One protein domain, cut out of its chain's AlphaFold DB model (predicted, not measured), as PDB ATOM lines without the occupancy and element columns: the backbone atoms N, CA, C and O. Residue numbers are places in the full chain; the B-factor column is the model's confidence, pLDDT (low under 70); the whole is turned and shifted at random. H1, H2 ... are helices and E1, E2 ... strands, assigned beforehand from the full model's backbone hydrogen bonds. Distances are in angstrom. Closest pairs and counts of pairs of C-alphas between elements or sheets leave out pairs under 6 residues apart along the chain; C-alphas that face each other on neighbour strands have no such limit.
ATOM      1  N   ILE A  14      11.181 -34.738  45.060       45.59
ATOM      2  CA  ILE A  14      12.212 -34.906  44.039       45.59
ATOM      3  C   ILE A  14      12.642 -36.365  44.061       45.59
ATOM      4  O   ILE A  14      13.216 -36.835  45.044       45.59
ATOM      5  N   LEU A  15      12.370 -37.067  42.967       47.53
ATOM      6  CA  LEU A  15      12.766 -38.457  42.800       47.53
ATOM      7  C   LEU A  15      13.734 -38.571  41.617       47.53
ATOM      8  O   LEU A  15      13.563 -37.916  40.583       47.53
ATOM      9  N   SER A  16      14.786 -39.372  41.793       41.09
ATOM     10  CA  SER A  16      15.584 -39.881  40.669       41.09
ATOM     11  C   SER A  16      14.698 -40.840  39.866       41.09
ATOM     12  O   SER A  16      13.798 -41.407  40.451       41.09
ATOM     13  N   LYS A  17      14.862 -41.023  38.555       40.69
ATOM     14  CA  LYS A  17      13.989 -41.914  37.760       40.69
ATOM     15  C   LYS A  17      14.600 -43.315  37.669       40.69
ATOM     16  O   LYS A  17      15.783 -43.433  37.364       40.69
ATOM     17  N   GLY A  18      13.807 -44.358  37.918       41.09
ATOM     18  CA  GLY A  18      14.225 -45.761  37.879       41.09
ATOM     19  C   GLY A  18      14.009 -46.345  36.491       41.09
ATOM     20  O   GLY A  18      12.935 -46.830  36.167       41.09
ATOM     21  N   GLY A  19      15.019 -46.256  35.640       38.59
ATOM     22  CA  GLY A  19      15.102 -47.027  34.405       38.59
ATOM     23  C   GLY A  19      16.546 -47.457  34.221       38.59
ATOM     24  O   GLY A  19      17.435 -46.777  34.735       38.59
ATOM     25  N   ASN A  20      16.780 -48.571  33.524       42.47
ATOM     26  CA  ASN A  20      18.117 -49.056  33.174       42.47
ATOM     27  C   ASN A  20      18.905 -47.959  32.447       42.47
ATOM     28  O   ASN A  20      18.852 -47.843  31.227       42.47
ATOM     29  N   TYR A  21      19.619 -47.135  33.202       46.75
ATOM     30  CA  TYR A  21      20.446 -46.075  32.670       46.75
ATOM     31  C   TYR A  21      21.830 -46.186  33.278       46.75
ATOM     32  O   TYR A  21      22.066 -45.956  34.464       46.75
ATOM     33  N   SER A  22      22.769 -46.455  32.383       40.47
ATOM     34  CA  SER A  22      24.208 -46.298  32.541       40.47
ATOM     35  C   SER A  22      24.616 -44.859  32.918       40.47
ATOM     36  O   SER A  22      25.788 -44.611  33.182       40.47
ATOM     37  N   GLN A  23      23.673 -43.904  32.976       45.41
ATOM     38  CA  GLN A  23      23.899 -42.512  33.365       45.41
ATOM     39  C   GLN A  23      22.769 -41.952  34.252       45.41
ATOM     40  O   GLN A  23      21.602 -41.987  33.862       45.41
ATOM     41  N   PRO A  24      23.092 -41.379  35.427       44.19
ATOM     42  CA  PRO A  24      22.107 -40.737  36.286       44.19
ATOM     43  C   PRO A  24      21.587 -39.449  35.635       44.19
ATOM     44  O   PRO A  24      22.359 -38.536  35.332       44.19
ATOM     45  N   SER A  25      20.267 -39.336  35.467       46.38
ATOM     46  CA  SER A  25      19.637 -38.034  35.244       46.38
ATOM     47  C   SER A  25      19.854 -37.183  36.494       46.38
ATOM     48  O   SER A  25      19.201 -37.384  37.515       46.38
ATOM     49  N   LEU A  26      20.762 -36.209  36.408       48.53
ATOM     50  CA  LEU A  26      21.042 -35.217  37.459       48.53
ATOM     51  C   LEU A  26      19.884 -34.226  37.675       48.53
ATOM     52  O   LEU A  26      19.993 -33.322  38.507       48.53
ATOM     53  N   ASN A  27      18.798 -34.364  36.910       46.06
ATOM     54  CA  ASN A  27      17.637 -33.498  36.986       46.06
ATOM     55  C   ASN A  27      16.549 -34.144  37.860       46.06
ATOM     56  O   ASN A  27      16.051 -35.218  37.511       46.06
ATOM     57  N   PRO A  28      16.165 -33.483  38.968       49.34
ATOM     58  CA  PRO A  28      15.000 -33.824  39.773       49.34
ATOM     59  C   PRO A  28      13.740 -34.061  38.938       49.34
ATOM     60  O   PRO A  28      13.345 -33.166  38.188       49.34
ATOM     61  N   VAL A  29      13.049 -35.191  39.117       54.03
ATOM     62  CA  VAL A  29      11.658 -35.288  38.658       54.03
ATOM     63  C   VAL A  29      10.760 -34.621  39.694       54.03
ATOM     64  O   VAL A  29      10.810 -34.968  40.871       54.03
ATOM     65  N   VAL A  30       9.973 -33.636  39.258       51.72
ATOM     66  CA  VAL A  30       9.034 -32.884  40.100       51.72
ATOM     67  C   VAL A  30       7.633 -33.444  39.897       51.72
ATOM     68  O   VAL A  30       7.113 -33.389  38.786       51.72
ATOM     69  N   ILE A  31       7.019 -33.969  40.959       56.72
ATOM     70  CA  ILE A  31       5.621 -34.418  40.921       56.72
ATOM     71  C   ILE A  31       4.710 -33.313  41.461       56.72
ATOM     72  O   ILE A  31       4.958 -32.766  42.536       56.72
ATOM     73  N   HIS A  32       3.633 -33.013  40.732       54.72
ATOM     74  CA  HIS A  32       2.562 -32.124  41.175       54.72
ATOM     75  C   HIS A  32       1.362 -32.954  41.658       54.72
ATOM     76  O   HIS A  32       0.981 -33.922  41.006       54.72
ATOM     77  N   ASN A  33       0.735 -32.562  42.777       50.78
ATOM     78  CA  ASN A  33      -0.386 -33.297  43.393       50.78
ATOM     79  C   ASN A  33      -1.541 -33.630  42.423       50.78
ATOM     80  O   ASN A  33      -2.206 -34.639  42.615       50.78
ATOM     81  N   GLY A  34      -1.772 -32.821  41.380       53.78
ATOM     82  CA  GLY A  34      -2.825 -33.062  40.381       53.78
ATOM     83  C   GLY A  34      -2.553 -34.218  39.410       53.78
ATOM     84  O   GLY A  34      -3.435 -34.586  38.645       53.78
ATOM     85  N   SER A  35      -1.347 -34.789  39.419       53.44
ATOM     86  CA  SER A  35      -0.951 -35.903  38.549       53.44
ATOM     87  C   SER A  35      -1.180 -37.280  39.176       53.44
ATOM     88  O   SER A  35      -0.942 -38.286  38.515       53.44
ATOM     89  N   ILE A  36      -1.598 -37.338  40.445       52.62
ATOM     90  CA  ILE A  36      -1.756 -38.585  41.195       52.62
ATOM     91  C   ILE A  36      -3.250 -38.831  41.424       52.62
ATOM     92  O   ILE A  36      -3.852 -38.273  42.340       52.62
ATOM     93  N   SER A  37      -3.860 -39.662  40.578       50.38
ATOM     94  CA  SER A  37      -5.184 -40.230  40.839       50.38
ATOM     95  C   SER A  37      -5.118 -41.124  42.081       50.38
ATOM     96  O   SER A  37      -4.229 -41.962  42.203       50.38
ATOM     97  N   SER A  38      -6.054 -40.951  43.014       48.50
ATOM     98  CA  SER A  38      -6.106 -41.652  44.310       48.50
ATOM     99  C   SER A  38      -6.221 -43.179  44.214       48.50
ATOM    100  O   SER A  38      -5.925 -43.872  45.187       48.50
ATOM    101  N   HIS A  39      -6.618 -43.722  43.064       46.94
ATOM    102  CA  HIS A  39      -6.645 -45.162  42.829       46.94
ATOM    103  C   HIS A  39      -5.286 -45.626  42.276       46.94
ATOM    104  O   HIS A  39      -4.896 -45.245  41.176       46.94
ATOM    105  N   ASN A  40      -4.577 -46.433  43.074       51.94
ATOM    106  CA  ASN A  40      -3.237 -47.006  42.845       51.94
ATOM    107  C   ASN A  40      -2.061 -46.007  42.887       51.94
ATOM    108  O   ASN A  40      -1.284 -45.836  41.945       51.94
ATOM    109  N   TYR A  41      -1.882 -45.403  44.067       52.53
ATOM    110  CA  TYR A  41      -0.718 -44.589  44.450       52.53
ATOM    111  C   TYR A  41       0.631 -45.303  44.206       52.53
ATOM    112  O   TYR A  41       1.617 -44.659  43.855       52.53
ATOM    113  N   THR A  42       0.673 -46.632  44.351       51.38
ATOM    114  CA  THR A  42       1.877 -47.463  44.193       51.38
ATOM    115  C   THR A  42       2.385 -47.516  42.749       51.38
ATOM    116  O   THR A  42       3.554 -47.213  42.529       51.38
ATOM    117  N   ASP A  43       1.509 -47.777  41.770       53.28
ATOM    118  CA  ASP A  43       1.850 -47.764  40.331       53.28
ATOM    119  C   ASP A  43       2.310 -46.376  39.875       53.28
ATOM    120  O   ASP A  43       3.227 -46.211  39.066       53.28
ATOM    121  N   SER A  44       1.666 -45.345  40.424       52.72
ATOM    122  CA  SER A  44       1.972 -43.958  40.093       52.72
ATOM    123  C   SER A  44       3.363 -43.563  40.584       52.72
ATOM    124  O   SER A  44       4.086 -42.895  39.850       52.72
ATOM    125  N   LEU A  45       3.763 -43.979  41.794       54.56
ATOM    126  CA  LEU A  45       5.098 -43.690  42.322       54.56
ATOM    127  C   LEU A  45       6.196 -44.495  41.644       54.56
ATOM    128  O   LEU A  45       7.286 -43.958  41.486       54.56
ATOM    129  N   GLU A  46       5.941 -45.729  41.219       53.50
ATOM    130  CA  GLU A  46       6.956 -46.568  40.576       53.50
ATOM    131  C   GLU A  46       7.563 -45.892  39.335       53.50
ATOM    132  O   GLU A  46       8.776 -45.906  39.133       53.50
ATOM    133  N   LYS A  47       6.743 -45.155  38.575       49.81
ATOM    134  CA  LYS A  47       7.183 -44.340  37.429       49.81
ATOM    135  C   LYS A  47       8.182 -43.235  37.793       49.81
ATOM    136  O   LYS A  47       8.971 -42.804  36.943       49.81
ATOM    137  N   TYR A  48       8.104 -42.726  39.016       53.31
ATOM    138  CA  TYR A  48       8.892 -41.590  39.472       53.31
ATOM    139  C   TYR A  48      10.007 -41.984  40.428       53.31
ATOM    140  O   TYR A  48      10.971 -41.242  40.523       53.31
ATOM    141  N   VAL A  49       9.893 -43.114  41.122       62.28
ATOM    142  CA  VAL A  49      10.865 -43.588  42.099       62.28
ATOM    143  C   VAL A  49      12.098 -44.149  41.396       62.28
ATOM    144  O   VAL A  49      12.046 -45.004  40.516       62.28
ATOM    145  N   GLY A  50      13.247 -43.637  41.817       68.06
ATOM    146  CA  GLY A  50      14.548 -43.958  41.255       68.06
ATOM    147  C   GLY A  50      15.104 -45.175  41.914       68.06
ATOM    148  O   GLY A  50      15.792 -45.039  42.923       68.06
ATOM    149  N   LEU A  51      14.799 -46.345  41.372       77.88
ATOM    150  CA  LEU A  51      15.414 -47.571  41.838       77.88
ATOM    151  C   LEU A  51      16.679 -47.850  41.035       77.88
ATOM    152  O   LEU A  51      16.620 -48.076  39.827       77.88
ATOM    153  N   TRP A  52      17.818 -47.849  41.719       85.06
ATOM    154  CA  TRP A  52      19.025 -48.460  41.186       85.06
ATOM    155  C   TRP A  52      19.157 -49.890  41.715       85.06
ATOM    156  O   TRP A  52      18.925 -50.149  42.898       85.06
ATOM    157  N   ARG A  53      19.553 -50.810  40.833       81.62
ATOM    158  CA  ARG A  53      19.841 -52.215  41.137       81.62
ATOM    159  C   ARG A  53      21.105 -52.630  40.368       81.62
ATOM    160  O   ARG A  53      21.229 -52.240  39.204       81.62
ATOM    161  N   PRO A  54      22.021 -53.415  40.960       80.38
ATOM    162  CA  PRO A  54      23.092 -54.047  40.195       80.38
ATOM    163  C   PRO A  54      22.512 -54.995  39.131       80.38
ATOM    164  O   PRO A  54      21.509 -55.666  39.356       80.38
ATOM    165  N   ASN A  55      23.149 -55.052  37.962       79.12
ATOM    166  CA  ASN A  55      22.791 -55.960  36.862       79.12
ATOM    167  C   ASN A  55      23.589 -57.276  36.879       79.12
ATOM    168  O   ASN A  55      23.311 -58.170  36.087       79.12
ATOM    169  N   VAL A  56      24.594 -57.368  37.749       79.06
ATOM    170  CA  VAL A  56      25.521 -58.506  37.855       79.06
ATOM    171  C   VAL A  56      25.148 -59.492  38.960       79.06
ATOM    172  O   VAL A  56      25.692 -60.591  39.000       79.06
ATOM    173  N   CYS A  57      24.256 -59.109  39.873       77.19
ATOM    174  CA  CYS A  57      23.850 -59.939  41.000       77.19
ATOM    175  C   CYS A  57      22.440 -59.588  41.479       77.19
ATOM    176  O   CYS A  57      21.919 -58.506  41.195       77.19
ATOM    177  N   ASP A  58      21.858 -60.501  42.255       81.38
ATOM    178  CA  ASP A  58      20.670 -60.212  43.042       81.38
ATOM    179  C   ASP A  58      21.092 -59.582  44.377       81.38
ATOM    180  O   ASP A  58      21.747 -60.240  45.188       81.38
ATOM    181  N   PRO A  59      20.762 -58.303  44.615       77.81
ATOM    182  CA  PRO A  59      21.132 -57.625  45.846       77.81
ATOM    183  C   PRO A  59      20.353 -58.213  47.024       77.81
ATOM    184  O   PRO A  59      19.126 -58.334  46.981       77.81
ATOM    185  N   THR A  60      21.071 -58.535  48.095       79.12
ATOM    186  CA  THR A  60      20.512 -59.055  49.349       79.12
ATOM    187  C   THR A  60      19.787 -57.988  50.162       79.12
ATOM    188  O   THR A  60      18.848 -58.305  50.889       79.12
ATOM    189  N   GLU A  61      20.182 -56.721  50.020       80.38
ATOM    190  CA  GLU A  61      19.653 -55.610  50.809       80.38
ATOM    191  C   GLU A  61      18.988 -54.539  49.939       80.38
ATOM    192  O   GLU A  61      19.408 -54.253  48.812       80.38
ATOM    193  N   LYS A  62      17.938 -53.924  50.498       84.38
ATOM    194  CA  LYS A  62      17.213 -52.792  49.912       84.38
ATOM    195  C   LYS A  62      17.388 -51.570  50.810       84.38
ATOM    196  O   LYS A  62      16.991 -51.607  51.971       84.38
ATOM    197  N   LEU A  63      17.941 -50.487  50.270       88.19
ATOM    198  CA  LEU A  63      18.268 -49.271  51.013       88.19
ATOM    199  C   LEU A  63      17.432 -48.069  50.551       88.19
ATOM    200  O   LEU A  63      17.455 -47.678  49.385       88.19
ATOM    201  N   ALA A  64      16.751 -47.420  51.494       89.00
ATOM    202  CA  ALA A  64      16.127 -46.117  51.285       89.00
ATOM    203  C   ALA A  64      16.972 -45.024  51.955       89.00
ATOM    204  O   ALA A  64      17.094 -44.991  53.178       89.00
ATOM    205  N   VAL A  65      17.541 -44.111  51.166       89.06
ATOM    206  CA  VAL A  65      18.297 -42.958  51.679       89.06
ATOM    207  C   VAL A  65      17.378 -41.746  51.710       89.06
ATOM    208  O   VAL A  65      16.945 -41.275  50.662       89.06
ATOM    209  N   ILE A  66      17.086 -41.221  52.899       89.94
ATOM    210  CA  ILE A  66      16.221 -40.049  53.070       89.94
ATOM    211  C   ILE A  66      17.093 -38.812  53.278       89.94
ATOM    212  O   ILE A  66      17.839 -38.723  54.251       89.94
ATOM    213  N   VAL A  67      16.983 -37.847  52.367       91.31
ATOM    214  CA  VAL A  67      17.761 -36.606  52.383       91.31
ATOM    215  C   VAL A  67      16.823 -35.435  52.656       91.31
ATOM    216  O   VAL A  67      16.067 -35.042  51.760       91.31
ATOM    217  N   PRO A  68      16.849 -34.841  53.859       92.12
ATOM    218  CA  PRO A  68      16.167 -33.578  54.090       92.12
ATOM    219  C   PRO A  68      16.847 -32.475  53.270       92.12
ATOM    220  O   PRO A  68      18.072 -32.358  53.247       92.12
ATOM    221  N   TYR A  69      16.052 -31.659  52.583       90.62
ATOM    222  CA  TYR A  69      16.550 -30.655  51.650       90.62
ATOM    223  C   TYR A  69      15.852 -29.305  51.826       90.62
ATOM    224  O   TYR A  69      14.634 -29.238  51.977       90.62
ATOM    225  N   ARG A  70      16.623 -28.212  51.757       89.50
ATOM    226  CA  ARG A  70      16.107 -26.837  51.695       89.50
ATOM    227  C   ARG A  70      17.102 -25.919  50.987       89.50
ATOM    228  O   ARG A  70      18.139 -25.610  51.559       89.50
ATOM    229  N   ASN A  71      16.772 -25.445  49.785       86.69
ATOM    230  CA  ASN A  71      17.491 -24.381  49.053       86.69
ATOM    231  C   ASN A  71      19.031 -24.535  49.003       86.69
ATOM    232  O   ASN A  71      19.777 -23.588  49.275       86.69
ATOM    233  N   ARG A  72      19.532 -25.734  48.688       90.44
ATOM    234  CA  ARG A  72      20.969 -26.055  48.607       90.44
ATOM    235  C   ARG A  72      21.300 -26.887  47.363       90.44
ATOM    236  O   ARG A  72      21.909 -27.949  47.471       90.44
ATOM    237  N   ASP A  73      20.900 -26.417  46.183       86.31
ATOM    238  CA  ASP A  73      20.926 -27.226  44.952       86.31
ATOM    239  C   ASP A  73      22.333 -27.718  44.591       86.31
ATOM    240  O   ASP A  73      22.510 -28.861  44.175       86.31
ATOM    241  N   ILE A  74      23.345 -26.872  44.793       89.38
ATOM    242  CA  ILE A  74      24.745 -27.207  44.508       89.38
ATOM    243  C   ILE A  74      25.232 -28.343  45.420       89.38
ATOM    244  O   ILE A  74      25.802 -29.319  44.934       89.38
ATOM    245  N   HIS A  75      24.959 -28.263  46.727       92.19
ATOM    246  CA  HIS A  75      25.323 -29.330  47.665       92.19
ATOM    247  C   HIS A  75      24.566 -30.621  47.374       92.19
ATOM    248  O   HIS A  75      25.161 -31.692  47.427       92.19
ATOM    249  N   LEU A  76      23.283 -30.528  47.013       89.19
ATOM    250  CA  LEU A  76      22.496 -31.701  46.650       89.19
ATOM    251  C   LEU A  76      23.073 -32.402  45.413       89.19
ATOM    252  O   LEU A  76      23.208 -33.621  45.418       89.19
ATOM    253  N   ARG A  77      23.466 -31.654  44.373       84.44
ATOM    254  CA  ARG A  77      24.103 -32.228  43.173       84.44
ATOM    255  C   ARG A  77      25.415 -32.939  43.508       84.44
ATOM    256  O   ARG A  77      25.617 -34.059  43.045       84.44
ATOM    257  N   MET A  78      26.270 -32.321  44.329       86.94
ATOM    258  CA  MET A  78      27.515 -32.950  44.785       86.94
ATOM    259  C   MET A  78      27.237 -34.221  45.596       86.94
ATOM    260  O   MET A  78      27.777 -35.279  45.279       86.94
ATOM    261  N   PHE A  79      26.341 -34.143  46.584       92.25
ATOM    262  CA  PHE A  79      25.927 -35.282  47.401       92.25
ATOM    263  C   PHE A  79      25.438 -36.450  46.538       92.25
ATOM    264  O   PHE A  79      25.925 -37.567  46.694       92.25
ATOM    265  N   LEU A  80      24.521 -36.199  45.599       88.56
ATOM    266  CA  LEU A  80      23.987 -37.240  44.723       88.56
ATOM    267  C   LEU A  80      25.093 -37.868  43.868       88.56
ATOM    268  O   LEU A  80      25.149 -39.091  43.765       88.56
ATOM    269  N   GLY A  81      26.005 -37.066  43.311       86.44
ATOM    270  CA  GLY A  81      27.148 -37.572  42.547       86.44
ATOM    271  C   GLY A  81      28.013 -38.547  43.352       86.44
ATOM    272  O   GLY A  81      28.272 -39.663  42.897       86.44
ATOM    273  N   HIS A  82      28.399 -38.160  44.572       93.88
ATOM    274  CA  HIS A  82      29.215 -38.998  45.453       93.88
ATOM    275  C   HIS A  82      28.468 -40.241  45.941       93.88
ATOM    276  O   HIS A  82      28.990 -41.351  45.840       93.88
ATOM    277  N   MET A  83      27.231 -40.083  46.416       93.38
ATOM    278  CA  MET A  83      26.448 -41.191  46.965       93.38
ATOM    279  C   MET A  83      26.078 -42.215  45.901       93.38
ATOM    280  O   MET A  83      26.132 -43.412  46.167       93.38
ATOM    281  N   HIS A  84      25.775 -41.783  44.673       87.50
ATOM    282  CA  HIS A  84      25.550 -42.721  43.581       87.50
ATOM    283  C   HIS A  84      26.796 -43.553  43.276       87.50
ATOM    284  O   HIS A  84      26.660 -44.732  42.970       87.50
ATOM    285  N   ALA A  85      28.002 -42.981  43.306       88.00
ATOM    286  CA  ALA A  85      29.226 -43.760  43.111       88.00
ATOM    287  C   ALA A  85      29.464 -44.730  44.281       88.00
ATOM    288  O   ALA A  85      29.667 -45.921  44.062       88.00
ATOM    289  N   PHE A  86      29.351 -44.232  45.513       93.19
ATOM    290  CA  PHE A  86      29.551 -45.010  46.733       93.19
ATOM    291  C   PHE A  86      28.610 -46.221  46.825       93.19
ATOM    292  O   PHE A  86      29.077 -47.352  46.934       93.19
ATOM    293  N   LEU A  87      27.296 -46.011  46.690       90.62
ATOM    294  CA  LEU A  87      26.290 -47.070  46.836       90.62
ATOM    295  C   LEU A  87      26.342 -48.103  45.699       90.62
ATOM    296  O   LEU A  87      26.078 -49.282  45.921       90.62
ATOM    297  N   ARG A  88      26.716 -47.684  44.479       89.38
ATOM    298  CA  ARG A  88      26.893 -48.608  43.344       89.38
ATOM    299  C   ARG A  88      28.093 -49.527  43.531       89.38
ATOM    300  O   ARG A  88      27.985 -50.713  43.241       89.38
ATOM    301  N   ASN A  89      29.196 -49.000  44.059       90.81
ATOM    302  CA  ASN A  89      30.386 -49.796  44.367       90.81
ATOM    303  C   ASN A  89      30.137 -50.816  45.490       90.81
ATOM    304  O   ASN A  89      30.869 -51.793  45.594       90.81
ATOM    305  N   GLN A  90      29.094 -50.612  46.300       90.19
ATOM    306  CA  GLN A  90      28.637 -51.557  47.321       90.19
ATOM    307  C   GLN A  90      27.613 -52.582  46.801       90.19
ATOM    308  O   GLN A  90      27.181 -53.434  47.568       90.19
ATOM    309  N   LEU A  91      27.212 -52.512  45.521       86.75
ATOM    310  CA  LEU A  91      26.217 -53.402  44.899       86.75
ATOM    311  C   LEU A  91      24.856 -53.438  45.631       86.75
ATOM    312  O   LEU A  91      24.139 -54.434  45.581       86.75
ATOM    313  N   LEU A  92      24.469 -52.340  46.284       86.12
ATOM    314  CA  LEU A  92      23.202 -52.247  47.017       86.12
ATOM    315  C   LEU A  92      22.032 -51.917  46.087       86.12
ATOM    316  O   LEU A  92      22.162 -51.066  45.214       86.12
ATOM    317  N   MET A  93      20.849 -52.492  46.311       86.94
ATOM    318  CA  MET A  93      19.627 -51.959  45.697       86.94
ATOM    319  C   MET A  93      19.194 -50.718  46.469       86.94
ATOM    320  O   MET A  93      18.950 -50.824  47.670       86.94
ATOM    321  N   TYR A  94      19.079 -49.552  45.831       88.38
ATOM    322  CA  TYR A  94      18.748 -48.333  46.575       88.38
ATOM    323  C   TYR A  94      17.893 -47.316  45.828       88.38
ATOM    324  O   TYR A  94      17.882 -47.233  44.599       88.38
ATOM    325  N   THR A  95      17.240 -46.474  46.628       85.94
ATOM    326  CA  THR A  95      16.560 -45.253  46.199       85.94
ATOM    327  C   THR A  95      16.946 -44.103  47.122       85.94
ATOM    328  O   THR A  95      16.957 -44.253  48.344       85.94
ATOM    329  N   ILE A  96      17.237 -42.937  46.539       86.19
ATOM    330  CA  ILE A  96      17.468 -41.695  47.287       86.19
ATOM    331  C   ILE A  96      16.214 -40.823  47.192       86.19
ATOM    332  O   ILE A  96      15.826 -40.399  46.101       86.19
ATOM    333  N   PHE A  97      15.599 -40.543  48.337       85.25
ATOM    334  CA  PHE A  97      14.429 -39.685  48.486       85.25
ATOM    335  C   PHE A  97      14.856 -38.306  48.978       85.25
ATOM    336  O   PHE A  97      15.311 -38.158  50.113       85.25
ATOM    337  N   VAL A  98      14.686 -37.284  48.142       84.69
ATOM    338  CA  VAL A  98      14.989 -35.900  48.518       84.69
ATOM    339  C   VAL A  98      13.702 -35.214  48.964       84.69
ATOM    340  O   VAL A  98      12.802 -34.959  48.160       84.69
ATOM    341  N   ILE A  99      13.620 -34.910  50.257       85.81
ATOM    342  CA  ILE A  99      12.427 -34.346  50.887       85.81
ATOM    343  C   ILE A  99      12.621 -32.843  51.068       85.81
ATOM    344  O   ILE A  99      13.340 -32.394  51.961       85.81
ATOM    345  N   ASN A 100      11.985 -32.058  50.197       83.69
ATOM    346  CA  ASN A 100      12.071 -30.603  50.240       83.69
ATOM    347  C   ASN A 100      11.197 -30.014  51.359       83.69
ATOM    348  O   ASN A 100       9.978 -30.199  51.364       83.69
ATOM    349  N   GLN A 101      11.804 -29.235  52.256       84.31
ATOM    350  CA  GLN A 101      11.080 -28.457  53.254       84.31
ATOM    351  C   GLN A 101      10.388 -27.267  52.579       84.31
ATOM    352  O   GLN A 101      11.030 -26.286  52.198       84.31
TER     353      GLN A 101
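Overview. This is residues 14 to 101 of the 106 residues of the protein "Glyco_transf_7N domain-containing protein" of Schistosoma curassoni (UniProt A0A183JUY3). A narrow sheet of two parallel strands, E2 and E3, has the long helix H2 packed over one face; the first half, with short E1 and H1, is mostly loop, and residues 37 to 43 stick out. The printed part has 88 residues, 42 in named elements, under half: E1, H1, E2, H2, E3, mixed class. It is compact, radius of gyration of the C-alphas 13.6 A, spans 37 by 31 by 20 A.

Along the chain. E1, residues 29 to 31, begins at C-alpha 29 (11.658, -35.288, 38.658). H1 is residues 41 to 46. E2, residues 62 to 69, measures 22.2 A; H2, 73 to 89, 24.5 A; E3, 93 to 100, 23.1 A, ending at C-alpha 100 (12.071, -30.603, 50.240).

Arrangement. E2 and E3 are parallel at 18 degrees, with N 63 and O 93 2.8 A apart. E2, H2, E3 form a strand-helix-strand unit, parallel neighbour strands joined through a helix, its crossover right-handed. The closest C-alphas of H2 and E3, Leu 87 and Tyr 94, are 7.7 A apart. Every O i to N i+4 pair is within hydrogen-bond range in H1 and H2. E1 pairs with no named strand and is apart from H1, E2, H2 and E3.

Size, cuts and confidence. The C-alphas farthest apart, Gly 34 and Val 56, are 38.2 A apart. The printed part has no cut; H1 to E2 is a long link. In this model residues 14 to 50 have pLDDT under 70.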